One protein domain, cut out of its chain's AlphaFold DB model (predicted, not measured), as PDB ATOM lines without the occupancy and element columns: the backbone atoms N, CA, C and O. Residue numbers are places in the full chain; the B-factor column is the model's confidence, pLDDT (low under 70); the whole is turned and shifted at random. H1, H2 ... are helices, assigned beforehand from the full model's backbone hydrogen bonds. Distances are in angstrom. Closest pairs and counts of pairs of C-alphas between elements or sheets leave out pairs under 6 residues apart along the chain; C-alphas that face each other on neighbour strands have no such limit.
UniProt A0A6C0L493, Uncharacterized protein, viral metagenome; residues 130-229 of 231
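This is residues 130 to 229 of the 231 residues of an uncharacterized protein of viral metagenome (UniProt A0A6C0L493). One long helix, H1, makes the long axis; H2 packs beside it, H4 and H5 return along it, and H6 crosses it near its first residues. H3 sits away from H1, at a corner with H4, which follows it in the chain after a tight link. The printed part has 100 residues, with six named helices, H1 to H6 in order along the chain, and no named strand; its class is all helix, and it is compact, with a radius of gyration of the C-alphas of 14.6 A and spans of 43 by 25 by 20 A.

H1, residues 130 to 156, 39.4 A long, begins at C-alpha 130 (132.362, 114.190, 133.898). H2 is 173 to 183, H3 187 to 193, H4 197 to 205, H5 209 to 213, and H6 218 to 227, ending at C-alpha 227 (126.380, 127.254, 131.570).

The hub H1 touches H2 (C-alphas of Arg 144 and Pro 173 closest, 5.7 A) with residues 140 to 147 alone, the same way at a shallow tilt of 20 degrees. It touches H4 (Glu 153 and Trp 197, C-alphas 5.8 A) with 143 to 154 alone, opposite ways at 26 degrees, shallow. H6 is about perpendicular, 81 degrees. O i to N i+4 pairs within hydrogen-bond range are complete in H1, H4 and H6, 5 of 7 in H2, 0 of 3 in H3 (i+3: 2 of 4), 0 of 1 in H5 (i+3: 2 of 2).

The printed part has no cut; H1 to H2 is a long link. Residues 158 to 167, 185 to 195 and 228 to 229 have pLDDT under 70.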
ATOM      1  N   ILE A 130     133.514 113.709 134.670       89.75
ATOM      2  CA  ILE A 130     132.362 114.190 133.898       89.75
ATOM      3  C   ILE A 130     132.653 115.571 133.301       89.75
ATOM      4  O   ILE A 130     132.456 115.785 132.110       89.75
ATOM      5  N   PHE A 131     133.183 116.509 134.091       89.62
ATOM      6  CA  PHE A 131     133.516 117.844 133.595       89.62
ATOM      7  C   PHE A 131     134.591 117.821 132.496       89.62
ATOM      8  O   PHE A 131     134.480 118.546 131.511       89.62
ATOM      9  N   ARG A 132     135.630 116.985 132.632       89.62
ATOM     10  CA  ARG A 132     136.682 116.851 131.608       89.62
ATOM     11  C   ARG A 132     136.129 116.300 130.297       89.62
ATOM     12  O   ARG A 132     136.489 116.813 129.243       89.62
ATOM     13  N   GLU A 133     135.273 115.286 130.363       90.31
ATOM     14  CA  GLU A 133     134.608 114.712 129.189       90.31
ATOM     15  C   GLU A 133     133.691 115.739 128.520       90.31
ATOM     16  O   GLU A 133     133.797 115.952 127.315       90.31
ATOM     17  N   LYS A 134     132.881 116.460 129.306       88.19
ATOM     18  CA  LYS A 134     132.037 117.560 128.813       88.19
ATOM     19  C   LYS A 134     132.854 118.634 128.108       88.19
ATOM     20  O   LYS A 134     132.576 118.983 126.968       88.19
ATOM     21  N   LYS A 135     133.913 119.118 128.758       89.44
ATOM     22  CA  LYS A 135     134.806 120.125 128.184       89.44
ATOM     23  C   LYS A 135     135.408 119.655 126.859       89.44
ATOM     24  O   LYS A 135     135.466 120.439 125.920       89.44
ATOM     25  N   ARG A 136     135.840 118.391 126.769       89.31
ATOM     26  CA  ARG A 136     136.363 117.813 125.522       89.31
ATOM     27  C   ARG A 136     135.322 117.829 124.404       89.31
ATOM     28  O   ARG A 136     135.668 118.270 123.317       89.31
ATOM     29  N   LYS A 137     134.078 117.419 124.679       90.69
ATOM     30  CA  LYS A 137     132.983 117.434 123.691       90.69
ATOM     31  C   LYS A 137     132.712 118.839 123.158       90.69
ATOM     32  O   LYS A 137     132.811 119.050 121.960       90.69
ATOM     33  N   VAL A 138     132.531 119.813 124.053       90.19
ATOM     34  CA  VAL A 138     132.273 121.217 123.680       90.19
ATOM     35  C   VAL A 138     133.408 121.797 122.829       90.19
ATOM     36  O   VAL A 138     133.173 122.495 121.848       90.19
ATOM     37  N   ILE A 139     134.665 121.503 123.180       89.75
ATOM     38  CA  ILE A 139     135.820 121.935 122.381       89.75
ATOM     39  C   ILE A 139     135.816 121.264 121.008       89.75
ATOM     40  O   ILE A 139     136.106 121.922 120.013       89.75
ATOM     41  N   HIS A 140     135.535 119.964 120.959       90.44
ATOM     42  CA  HIS A 140     135.523 119.191 119.725       90.44
ATOM     43  C   HIS A 140     134.441 119.694 118.764       90.44
ATOM     44  O   HIS A 140     134.737 119.983 117.610       90.44
ATOM     45  N   GLU A 141     133.219 119.887 119.256       90.44
ATOM     46  CA  GLU A 141     132.105 120.471 118.501       90.44
ATOM     47  C   GLU A 141     132.463 121.862 117.985       90.44
ATOM     48  O   GLU A 141     132.357 122.117 116.787       90.44
ATOM     49  N   LYS A 142     133.017 122.733 118.841       89.88
ATOM     50  CA  LYS A 142     133.381 124.080 118.395       89.88
ATOM     51  C   LYS A 142     134.499 124.088 117.356       89.88
ATOM     52  O   LYS A 142     134.487 124.904 116.440       89.88
ATOM     53  N   LYS A 143     135.477 123.186 117.482       89.12
ATOM     54  CA  LYS A 143     136.515 123.008 116.458       89.12
ATOM     55  C   LYS A 143     135.914 122.542 115.141       89.12
ATOM     56  O   LYS A 143     136.269 123.102 114.115       89.12
ATOM     57  N   ARG A 144     135.007 121.566 115.181       90.62
ATOM     58  CA  ARG A 144     134.316 121.053 113.997       90.62
ATOM     59  C   ARG A 144     133.542 122.162 113.284       90.62
ATOM     60  O   ARG A 144     133.697 122.321 112.080       90.62
ATOM     61  N   GLU A 145     132.793 122.975 114.029       90.38
ATOM     62  CA  GLU A 145     132.094 124.150 113.487       90.38
ATOM     63  C   GLU A 145     133.050 125.123 112.793       90.38
ATOM     64  O   GLU A 145     132.801 125.523 111.663       90.38
ATOM     65  N   LEU A 146     134.163 125.479 113.446       89.12
ATOM     66  CA  LEU A 146     135.140 126.409 112.878       89.12
ATOM     67  C   LEU A 146     135.851 125.826 111.652       89.12
ATOM     68  O   LEU A 146     136.135 126.565 110.717       89.12
ATOM     69  N   ILE A 147     136.147 124.522 111.642       88.50
ATOM     70  CA  ILE A 147     136.718 123.843 110.471       88.50
ATOM     71  C   ILE A 147     135.711 123.876 109.322       88.50
ATOM     72  O   ILE A 147     136.080 124.220 108.206       88.50
ATOM     73  N   HIS A 148     134.441 123.580 109.589       88.06
ATOM     74  CA  HIS A 148     133.397 123.642 108.574       88.06
ATOM     75  C   HIS A 148     133.208 125.067 108.024       88.06
ATOM     76  O   HIS A 148     133.130 125.259 106.812       88.06
ATOM     77  N   GLU A 149     133.201 126.079 108.898       87.69
ATOM     78  CA  GLU A 149     133.147 127.494 108.512       87.69
ATOM     79  C   GLU A 149     134.364 127.885 107.664       87.69
ATOM     80  O   GLU A 149     134.218 128.531 106.630       87.69
ATOM     81  N   LEU A 150     135.558 127.426 108.051       86.25
ATOM     82  CA  LEU A 150     136.786 127.651 107.298       86.25
ATOM     83  C   LEU A 150     136.707 127.046 105.893       86.25
ATOM     84  O   LEU A 150     137.026 127.731 104.929       86.25
ATOM     85  N   LEU A 151     136.286 125.783 105.778       84.12
ATOM     86  CA  LEU A 151     136.127 125.098 104.495       84.12
ATOM     87  C   LEU A 151     135.134 125.850 103.599       84.12
ATOM     88  O   LEU A 151     135.415 126.083 102.427       84.12
ATOM     89  N   ARG A 152     134.020 126.323 104.168       85.62
ATOM     90  CA  ARG A 152     133.018 127.114 103.445       85.62
ATOM     91  C   ARG A 152     133.562 128.453 102.945       85.62
ATOM     92  O   ARG A 152     133.228 128.854 101.834       85.62
ATOM     93  N   GLU A 153     134.343 129.167 103.752       83.94
ATOM     94  CA  GLU A 153     134.951 130.439 103.335       83.94
ATOM     95  C   GLU A 153     136.070 130.228 102.307       83.94
ATOM     96  O   GLU A 153     136.189 131.007 101.365       83.94
ATOM     97  N   ILE A 154     136.831 129.139 102.426       79.62
ATOM     98  CA  ILE A 154     137.825 128.730 101.428       79.62
ATOM     99  C   ILE A 154     137.162 128.413 100.083       79.62
ATOM    100  O   ILE A 154     137.639 128.884  99.059       79.62
ATOM    101  N   ASP A 155     136.043 127.685 100.071       78.19
ATOM    102  CA  ASP A 155     135.313 127.386  98.831       78.19
ATOM    103  C   ASP A 155     134.770 128.644  98.133       78.19
ATOM    104  O   ASP A 155     134.600 128.649  96.914       78.19
ATOM    105  N   LYS A 156     134.482 129.714  98.885       80.19
ATOM    106  CA  LYS A 156     134.087 131.013  98.315       80.19
ATOM    107  C   LYS A 156     135.284 131.814  97.806       80.19
ATOM    108  O   LYS A 156     135.134 132.623  96.890       80.19
ATOM    109  N   ALA A 157     136.446 131.643  98.430       71.38
ATOM    110  CA  ALA A 157     137.653 132.376  98.101       71.38
ATOM    111  C   ALA A 157     138.360 131.719  96.906       71.38
ATOM    112  O   ALA A 157     139.025 130.696  97.041       71.38
ATOM    113  N   ASN A 158     138.297 132.353  95.733       64.12
ATOM    114  CA  ASN A 158     139.108 131.983  94.565       64.12
ATOM    115  C   ASN A 158     140.579 132.402  94.762       64.12
ATOM    116  O   ASN A 158     141.112 133.231  94.023       64.12
ATOM    117  N   SER A 159     141.221 131.885  95.807       65.19
ATOM    118  CA  SER A 159     142.587 132.235  96.189       65.19
ATOM    119  C   SER A 159     143.606 131.268  95.577       65.19
ATOM    120  O   SER A 159     143.395 130.059  95.471       65.19
ATOM    121  N   ILE A 160     144.732 131.824  95.126       57.19
ATOM    122  CA  ILE A 160     145.818 131.081  94.481       57.19
ATOM    123  C   ILE A 160     146.527 130.215  95.537       57.19
ATOM    124  O   ILE A 160     146.988 130.736  96.551       57.19
ATOM    125  N   GLY A 161     146.643 128.906  95.283       59.62
ATOM    126  CA  GLY A 161     147.361 127.957  96.150       59.62
ATOM    127  C   GLY A 161     146.482 127.014  96.983       59.62
ATOM    128  O   GLY A 161     147.013 126.247  97.790       59.62
ATOM    129  N   ILE A 162     145.163 127.040  96.770       65.56
ATOM    130  CA  ILE A 162     144.222 126.054  97.316       65.56
ATOM    131  C   ILE A 162     144.069 124.904  96.317       65.56
ATOM    132  O   ILE A 162     143.625 125.097  95.187       65.56
ATOM    133  N   THR A 163     144.481 123.702  96.722       62.41
ATOM    134  CA  THR A 163     144.603 122.532  95.834       62.41
ATOM    135  C   THR A 163     143.312 121.772  95.590       62.41
ATOM    136  O   THR A 163     143.157 121.137  94.548       62.41
ATOM    137  N   HIS A 164     142.397 121.788  96.558       61.34
ATOM    138  CA  HIS A 164     141.202 120.952  96.547       61.34
ATOM    139  C   HIS A 164     139.955 121.774  96.868       61.34
ATOM    140  O   HIS A 164     139.997 122.656  97.722       61.34
ATOM    141  N   ARG A 165     138.829 121.437  96.218       64.94
ATOM    142  CA  ARG A 165     137.504 121.928  96.627       64.94
ATOM    143  C   ARG A 165     137.259 121.472  98.065       64.94
ATOM    144  O   ARG A 165     137.284 120.270  98.341       64.94
ATOM    145  N   ALA A 166     137.038 122.420  98.967       65.12
ATOM    146  CA  ALA A 166     136.916 122.189 100.400       65.12
ATOM    147  C   ALA A 166     135.706 121.301 100.755       65.12
ATOM    148  O   ALA A 166     135.723 120.634 101.787       65.12
ATOM    149  N   GLN A 167     134.728 121.186  99.851       63.50
ATOM    150  CA  GLN A 167     133.574 120.278  99.938       63.50
ATOM    151  C   GLN A 167     133.925 118.786 100.090       63.50
ATOM    152  O   GLN A 167     133.103 118.024 100.592       63.50
ATOM    153  N   LEU A 168     135.111 118.346  99.651       70.75
ATOM    154  CA  LEU A 168     135.537 116.937  99.725       70.75
ATOM    155  C   LEU A 168     136.364 116.616 100.979       70.75
ATOM    156  O   LEU A 168     136.768 115.470 101.181       70.75
ATOM    157  N   LEU A 169     136.654 117.619 101.808       79.06
ATOM    158  CA  LEU A 169     137.535 117.480 102.958       79.06
ATOM    159  C   LEU A 169     136.757 117.210 104.246       79.06
ATOM    160  O   LEU A 169     135.621 117.637 104.424       79.06
ATOM    161  N   SER A 170     137.396 116.488 105.168       81.19
ATOM    162  CA  SER A 170     136.779 116.144 106.447       81.19
ATOM    163  C   SER A 170     136.750 117.351 107.386       81.19
ATOM    164  O   SER A 170     137.772 118.005 107.604       81.19
ATOM    165  N   ASP A 171     135.583 117.584 107.987       82.25
ATOM    166  CA  ASP A 171     135.330 118.552 109.058       82.25
ATOM    167  C   ASP A 171     135.754 118.039 110.449       82.25
ATOM    168  O   ASP A 171     135.637 118.752 111.446       82.25
ATOM    169  N   ASP A 172     136.258 116.806 110.522       84.81
ATOM    170  CA  ASP A 172     136.657 116.135 111.752       84.81
ATOM    171  C   ASP A 172     137.924 116.776 112.367       84.81
ATOM    172  O   ASP A 172     138.994 116.756 111.742       84.81
ATOM    173  N   PRO A 173     137.848 117.317 113.602       87.00
ATOM    174  CA  PRO A 173     138.996 117.880 114.308       87.00
ATOM    175  C   PRO A 173     140.177 116.921 114.462       87.00
ATOM    176  O   PRO A 173     141.321 117.383 114.457       87.00
ATOM    177  N   ASP A 174     139.932 115.614 114.587       87.56
ATOM    178  CA  ASP A 174     141.001 114.622 114.764       87.56
ATOM    179  C   ASP A 174     141.793 114.403 113.465       87.56
ATOM    180  O   ASP A 174     142.988 114.099 113.491       87.56
ATOM    181  N   LYS A 175     141.164 114.652 112.311       86.69
ATOM    182  CA  LYS A 175     141.788 114.568 110.980       86.69
ATOM    183  C   LYS A 175     142.327 115.908 110.487       86.69
ATOM    184  O   LYS A 175     142.891 115.972 109.394       86.69
ATOM    185  N   TRP A 176     142.223 116.962 111.300       85.12
ATOM    186  CA  TRP A 176     142.593 118.328 110.926       85.12
ATOM    187  C   TRP A 176     144.013 118.448 110.365       85.12
ATOM    188  O   TRP A 176     144.236 119.205 109.425       85.12
ATOM    189  N   TYR A 177     144.979 117.691 110.896       84.12
ATOM    190  CA  TYR A 177     146.352 117.698 110.382       84.12
ATOM    191  C   TYR A 177     146.419 117.298 108.899       84.12
ATOM    192  O   TYR A 177     147.072 117.974 108.107       84.12
ATOM    193  N   HIS A 178     145.692 116.248 108.511       82.88
ATOM    194  CA  HIS A 178     145.615 115.792 107.124       82.88
ATOM    195  C   HIS A 178     144.802 116.756 106.261       82.88
ATOM    196  O   HIS A 178     145.258 117.138 105.187       82.88
ATOM    197  N   THR A 179     143.649 117.216 106.759       80.62
ATOM    198  CA  THR A 179     142.818 118.215 106.073       80.62
ATOM    199  C   THR A 179     143.617 119.487 105.767       80.62
ATOM    200  O   THR A 179     143.601 119.973 104.641       80.62
ATOM    201  N   LYS A 180     144.394 119.987 106.732       80.69
ATOM    202  CA  LYS A 180     145.252 121.167 106.571       80.69
ATOM    203  C   LYS A 180     146.308 120.980 105.478       80.69
ATOM    204  O   LYS A 180     146.544 121.911 104.714       80.69
ATOM    205  N   LEU A 181     146.957 119.815 105.418       79.50
ATOM    206  CA  LEU A 181     147.989 119.531 104.412       79.50
ATOM    207  C   LEU A 181     147.420 119.510 102.989       79.50
ATOM    208  O   LEU A 181     148.102 119.930 102.062       79.50
ATOM    209  N   LEU A 182     146.178 119.050 102.830       77.81
ATOM    210  CA  LEU A 182     145.486 119.026 101.541       77.81
ATOM    211  C   LEU A 182     144.943 120.403 101.131       77.81
ATOM    212  O   LEU A 182     144.785 120.665  99.941       77.81
ATOM    213  N   LEU A 183     144.651 121.281 102.096       74.88
ATOM    214  CA  LEU A 183     144.110 122.620 101.835       74.88
ATOM    215  C   LEU A 183     145.141 123.593 101.264       74.88
ATOM    216  O   LEU A 183     144.799 124.396 100.401       74.88
ATOM    217  N   PHE A 184     146.378 123.549 101.760       73.88
ATOM    218  CA  PHE A 184     147.376 124.576 101.474       73.88
ATOM    219  C   PHE A 184     148.610 123.985 100.791       73.88
ATOM    220  O   PHE A 184     149.458 123.372 101.442       73.88
ATOM    221  N   THR A 185     148.776 124.254  99.497       64.88
ATOM    222  CA  THR A 185     150.038 124.012  98.785       64.88
ATOM    223  C   THR A 185     150.819 125.308  98.641       64.88
ATOM    224  O   THR A 185     150.388 126.202  97.922       64.88
ATOM    225  N   GLY A 186     151.974 125.426  99.306       56.91
ATOM    226  CA  GLY A 186     152.859 126.593  99.137       56.91
ATOM    227  C   GLY A 186     153.371 127.272 100.413       56.91
ATOM    228  O   GLY A 186     153.787 128.428 100.370       56.91
ATOM    229  N   GLY A 187     153.388 126.588 101.559       59.56
ATOM    230  CA  GLY A 187     153.975 127.128 102.792       59.56
ATOM    231  C   GLY A 187     153.178 128.288 103.414       59.56
ATOM    232  O   GLY A 187     151.982 128.438 103.190       59.56
ATOM    233  N   ARG A 188     153.841 129.114 104.239       60.00
ATOM    234  CA  ARG A 188     153.209 130.147 105.098       60.00
ATOM    235  C   ARG A 188     152.583 131.335 104.347       60.00
ATOM    236  O   ARG A 188     151.955 132.188 104.971       60.00
ATOM    237  N   TYR A 189     152.782 131.430 103.032       55.16
ATOM    238  CA  TYR A 189     152.340 132.576 102.234       55.16
ATOM    239  C   TYR A 189     150.809 132.689 102.199       55.16
ATOM    240  O   TYR A 189     150.260 133.763 102.440       55.16
ATOM    241  N   ILE A 190     150.120 131.559 102.030       59.88
ATOM    242  CA  ILE A 190     148.655 131.513 101.955       59.88
ATOM    243  C   ILE A 190     148.043 131.834 103.327       59.88
ATOM    244  O   ILE A 190     147.106 132.616 103.404       59.88
ATOM    245  N   GLU A 191     148.661 131.375 104.428       61.47
ATOM    246  CA  GLU A 191     148.206 131.584 105.821       61.47
ATOM    247  C   GLU A 191     148.136 133.063 106.278       61.47
ATOM    248  O   GLU A 191     147.691 133.342 107.395       61.47
ATOM    249  N   SER A 192     148.623 134.014 105.471       61.06
ATOM    250  CA  SER A 192     148.803 135.417 105.872       61.06
ATOM    251  C   SER A 192     148.132 136.461 104.975       61.06
ATOM    252  O   SER A 192     147.936 137.583 105.446       61.06
ATOM    253  N   HIS A 193     147.767 136.128 103.733       58.38
ATOM    254  CA  HIS A 193     147.398 137.134 102.726       58.38
ATOM    255  C   HIS A 193     145.890 137.373 102.572       58.38
ATOM    256  O   HIS A 193     145.495 138.481 102.211       58.38
ATOM    257  N   ASP A 194     145.044 136.393 102.893       62.28
ATOM    258  CA  ASP A 194     143.605 136.487 102.632       62.28
ATOM    259  C   ASP A 194     142.803 136.755 103.921       62.28
ATOM    260  O   ASP A 194     142.972 136.070 104.932       62.28
ATOM    261  N   LYS A 195     141.982 137.810 103.955       64.19
ATOM    262  CA  LYS A 195     141.584 138.450 105.229       64.19
ATOM    263  C   LYS A 195     140.483 137.722 106.005       64.19
ATOM    264  O   LYS A 195     140.444 137.850 107.236       64.19
ATOM    265  N   ASP A 196     139.627 136.967 105.325       73.88
ATOM    266  CA  ASP A 196     138.389 136.462 105.927       73.88
ATOM    267  C   ASP A 196     138.569 135.071 106.544       73.88
ATOM    268  O   ASP A 196     138.364 134.900 107.751       73.88
ATOM    269  N   TRP A 197     139.102 134.104 105.792       79.44
ATOM    270  CA  TRP A 197     139.341 132.755 106.316       79.44
ATOM    271  C   TRP A 197     140.565 132.680 107.255       79.44
ATOM    272  O   TRP A 197     140.584 131.869 108.186       79.44
ATOM    273  N   THR A 198     141.547 133.587 107.131       79.50
ATOM    274  CA  THR A 198     142.727 133.635 108.024       79.50
ATOM    275  C   THR A 198     142.347 133.882 109.487       79.50
ATOM    276  O   THR A 198     142.999 133.366 110.400       79.50
ATOM    277  N   LYS A 199     141.278 134.648 109.757       83.31
ATOM    278  CA  LYS A 199     140.798 134.881 111.132       83.31
ATOM    279  C   LYS A 199     140.286 133.592 111.772       83.31
ATOM    280  O   LYS A 199     140.577 133.345 112.941       83.31
ATOM    281  N   ILE A 200     139.552 132.779 111.014       84.38
ATOM    282  CA  ILE A 200     139.015 131.489 111.466       84.38
ATOM    283  C   ILE A 200     140.170 130.502 111.662       84.38
ATOM    284  O   ILE A 200     140.311 129.908 112.732       84.38
ATOM    285  N   TYR A 201     141.074 130.425 110.687       84.38
ATOM    286  CA  TYR A 201     142.256 129.570 110.736       84.38
ATOM    287  C   TYR A 201     143.140 129.849 111.963       84.38
ATOM    288  O   TYR A 201     143.513 128.929 112.697       84.38
ATOM    289  N   LYS A 202     143.401 131.130 112.265       83.62
ATOM    290  CA  LYS A 202     144.157 131.542 113.461       83.62
ATOM    291  C   LYS A 202     143.509 131.064 114.762       83.62
ATOM    292  O   LYS A 202     144.232 130.712 115.691       83.62
ATOM    293  N   LYS A 203     142.174 131.009 114.844       86.12
ATOM    294  CA  LYS A 203     141.478 130.486 116.034       86.12
ATOM    295  C   LYS A 203     141.671 128.981 116.190       86.12
ATOM    296  O   LYS A 203     141.866 128.536 117.318       86.12
ATOM    297  N   ILE A 204     141.654 128.228 115.088       85.69
ATOM    298  CA  ILE A 204     141.812 126.762 115.079       85.69
ATOM    299  C   ILE A 204     143.238 126.350 115.472       85.69
ATOM    300  O   ILE A 204     143.413 125.418 116.257       85.69
ATOM    301  N   VAL A 205     144.251 127.046 114.942       84.31
ATOM    302  CA  VAL A 205     145.680 126.725 115.148       84.31
ATOM    303  C   VAL A 205     146.242 127.309 116.449       84.31
ATOM    304  O   VAL A 205     147.310 126.904 116.903       84.31
ATOM    305  N   SER A 206     145.529 128.247 117.071       83.31
ATOM    306  CA  SER A 206     145.956 128.880 118.316       83.31
ATOM    307  C   SER A 206     146.291 127.855 119.414       83.31
ATOM    308  O   SER A 206     145.523 126.913 119.642       83.31
ATOM    309  N   PRO A 207     147.395 128.052 120.160       80.06
ATOM    310  CA  PRO A 207     147.780 127.161 121.253       80.06
ATOM    311  C   PRO A 207     146.790 127.211 122.427       80.06
ATOM    312  O   PRO A 207     146.713 126.279 123.229       80.06
ATOM    313  N   THR A 208     146.014 128.292 122.549       83.19
ATOM    314  CA  THR A 208     145.059 128.475 123.642       83.19
ATOM    315  C   THR A 208     143.659 128.053 123.225       83.19
ATOM    316  O   THR A 208     143.012 128.715 122.427       83.19
ATOM    317  N   VAL A 209     143.114 127.016 123.857       82.69
ATOM    318  CA  VAL A 209     141.743 126.532 123.590       82.69
ATOM    319  C   VAL A 209     140.665 127.609 123.806       82.69
ATOM    320  O   VAL A 209     139.618 127.572 123.170       82.69
ATOM    321  N   SER A 210     140.903 128.588 124.684       82.62
ATOM    322  CA  SER A 210     139.966 129.693 124.938       82.62
ATOM    323  C   SER A 210     139.728 130.576 123.709       82.62
ATOM    324  O   SER A 210     138.623 131.092 123.546       82.62
ATOM    325  N   SER A 211     140.701 130.693 122.797       83.62
ATOM    326  CA  SER A 211     140.542 131.510 121.589       83.62
ATOM    327  C   SER A 211     139.542 130.927 120.590       83.62
ATOM    328  O   SER A 211     138.992 131.682 119.796       83.62
ATOM    329  N   LEU A 212     139.251 129.618 120.654       84.81
ATOM    330  CA  LEU A 212     138.185 128.991 119.855       84.81
ATOM    331  C   LEU A 212     136.809 129.601 120.161       84.81
ATOM    332  O   LEU A 212     135.943 129.662 119.296       84.81
ATOM    333  N   PHE A 213     136.631 130.085 121.390       84.50
ATOM    334  CA  PHE A 213     135.389 130.672 121.888       84.50
ATOM    335  C   PHE A 213     135.460 132.203 121.975       84.50
ATOM    336  O   PHE A 213     134.569 132.823 122.545       84.50
ATOM    337  N   ASN A 214     136.518 132.824 121.435       83.94
ATOM    338  CA  ASN A 214     136.825 134.249 121.617       83.94
ATOM    339  C   ASN A 214     136.944 134.664 123.098       83.94
ATOM    340  O   ASN A 214     136.640 135.799 123.457       83.94
ATOM    341  N   LEU A 215     137.381 133.747 123.967       85.25
ATOM    342  CA  LEU A 215     137.524 133.999 125.398       85.25
ATOM    343  C   LEU A 215     138.959 134.383 125.754       85.25
ATOM    344  O   LEU A 215     139.926 133.810 125.243       85.25
ATOM    345  N   SER A 216     139.080 135.326 126.689       80.56
ATOM    346  CA  SER A 216     140.368 135.858 127.140       80.56
ATOM    347  C   SER A 216     141.157 134.858 127.988       80.56
ATOM    348  O   SER A 216     142.387 134.868 127.986       80.56
ATOM    349  N   ASN A 217     140.462 133.984 128.723       83.38
ATOM    350  CA  ASN A 217     141.089 133.140 129.728       83.38
ATOM    351  C   ASN A 217     140.424 131.748 129.841       83.38
ATOM    352  O   ASN A 217     139.332 131.480 129.338       83.38
ATOM    353  N   HIS A 218     141.103 130.825 130.527       80.50
ATOM    354  CA  HIS A 218     140.597 129.467 130.757       80.50
ATOM    355  C   HIS A 218     139.483 129.377 131.814       80.50
ATOM    356  O   HIS A 218     138.790 128.358 131.862       80.50
ATOM    357  N   GLN A 219     139.334 130.385 132.681       84.69
ATOM    358  CA  GLN A 219     138.280 130.419 133.700       84.69
ATOM    359  C   GLN A 219     136.917 130.648 133.038       84.69
ATOM    360  O   GLN A 219     135.993 129.878 133.296       84.69
ATOM    361  N   ASP A 220     136.847 131.596 132.107       84.31
ATOM    362  CA  ASP A 220     135.679 131.911 131.289       84.31
ATOM    363  C   ASP A 220     135.248 130.683 130.480       84.31
ATOM    364  O   ASP A 220     134.070 130.348 130.436       84.31
ATOM    365  N   LEU A 221     136.204 129.935 129.908       84.88
ATOM    366  CA  LEU A 221     135.900 128.693 129.189       84.88
ATOM    367  C   LEU A 221     135.264 127.645 130.109       84.88
ATOM    368  O   LEU A 221     134.346 126.935 129.710       84.88
ATOM    369  N   ASN A 222     135.757 127.518 131.341       85.94
ATOM    370  CA  ASN A 222     135.157 126.584 132.284       85.94
ATOM    371  C   ASN A 222     133.737 127.031 132.658       85.94
ATOM    372  O   ASN A 222     132.850 126.186 132.709       85.94
ATOM    373  N   GLN A 223     133.512 128.332 132.868       85.50
ATOM    374  CA  GLN A 223     132.186 128.891 133.136       85.50
ATOM    375  C   GLN A 223     131.222 128.670 131.963       85.50
ATOM    376  O   GLN A 223     130.102 128.219 132.182       85.50
ATOM    377  N   TYR A 224     131.683 128.873 130.730       85.06
ATOM    378  CA  TYR A 224     130.934 128.578 129.509       85.06
ATOM    379  C   TYR A 224     130.507 127.102 129.444       85.06
ATOM    380  O   TYR A 224     129.344 126.801 129.188       85.06
ATOM    381  N   VAL A 225     131.421 126.170 129.744       85.75
ATOM    382  CA  VAL A 225     131.120 124.723 129.788       85.75
ATOM    383  C   VAL A 225     130.112 124.380 130.893       85.75
ATOM    384  O   VAL A 225     129.342 123.434 130.741       85.75
ATOM    385  N   PHE A 226     130.100 125.126 132.002       82.00
ATOM    386  CA  PHE A 226     129.099 124.948 133.056       82.00
ATOM    387  C   PHE A 226     127.713 125.474 132.659       82.00
ATOM    388  O   PHE A 226     126.726 124.860 133.050       82.00
ATOM    389  N   GLN A 227     127.637 126.578 131.911       81.94
ATOM    390  CA  GLN A 227     126.380 127.254 131.570       81.94
ATOM    391  C   GLN A 227     125.663 126.644 130.355       81.94
ATOM    392  O   GLN A 227     124.449 126.493 130.383       81.94
ATOM    393  N   ASN A 228     126.388 126.235 129.310       68.69
ATOM    394  CA  ASN A 228     125.781 125.806 128.037       68.69
ATOM    395  C   ASN A 228     125.359 124.324 127.974       68.69
ATOM    396  O   ASN A 228     125.144 123.794 126.892       68.69
ATOM    397  N   HIS A 229     125.256 123.636 129.114       56.19
ATOM    398  CA  HIS A 229     124.871 122.215 129.169       56.19
ATOM    399  C   HIS A 229     123.992 121.860 130.383       56.19
ATOM    400  O   HIS A 229     123.979 120.715 130.840       56.19
TER     401      HIS A 229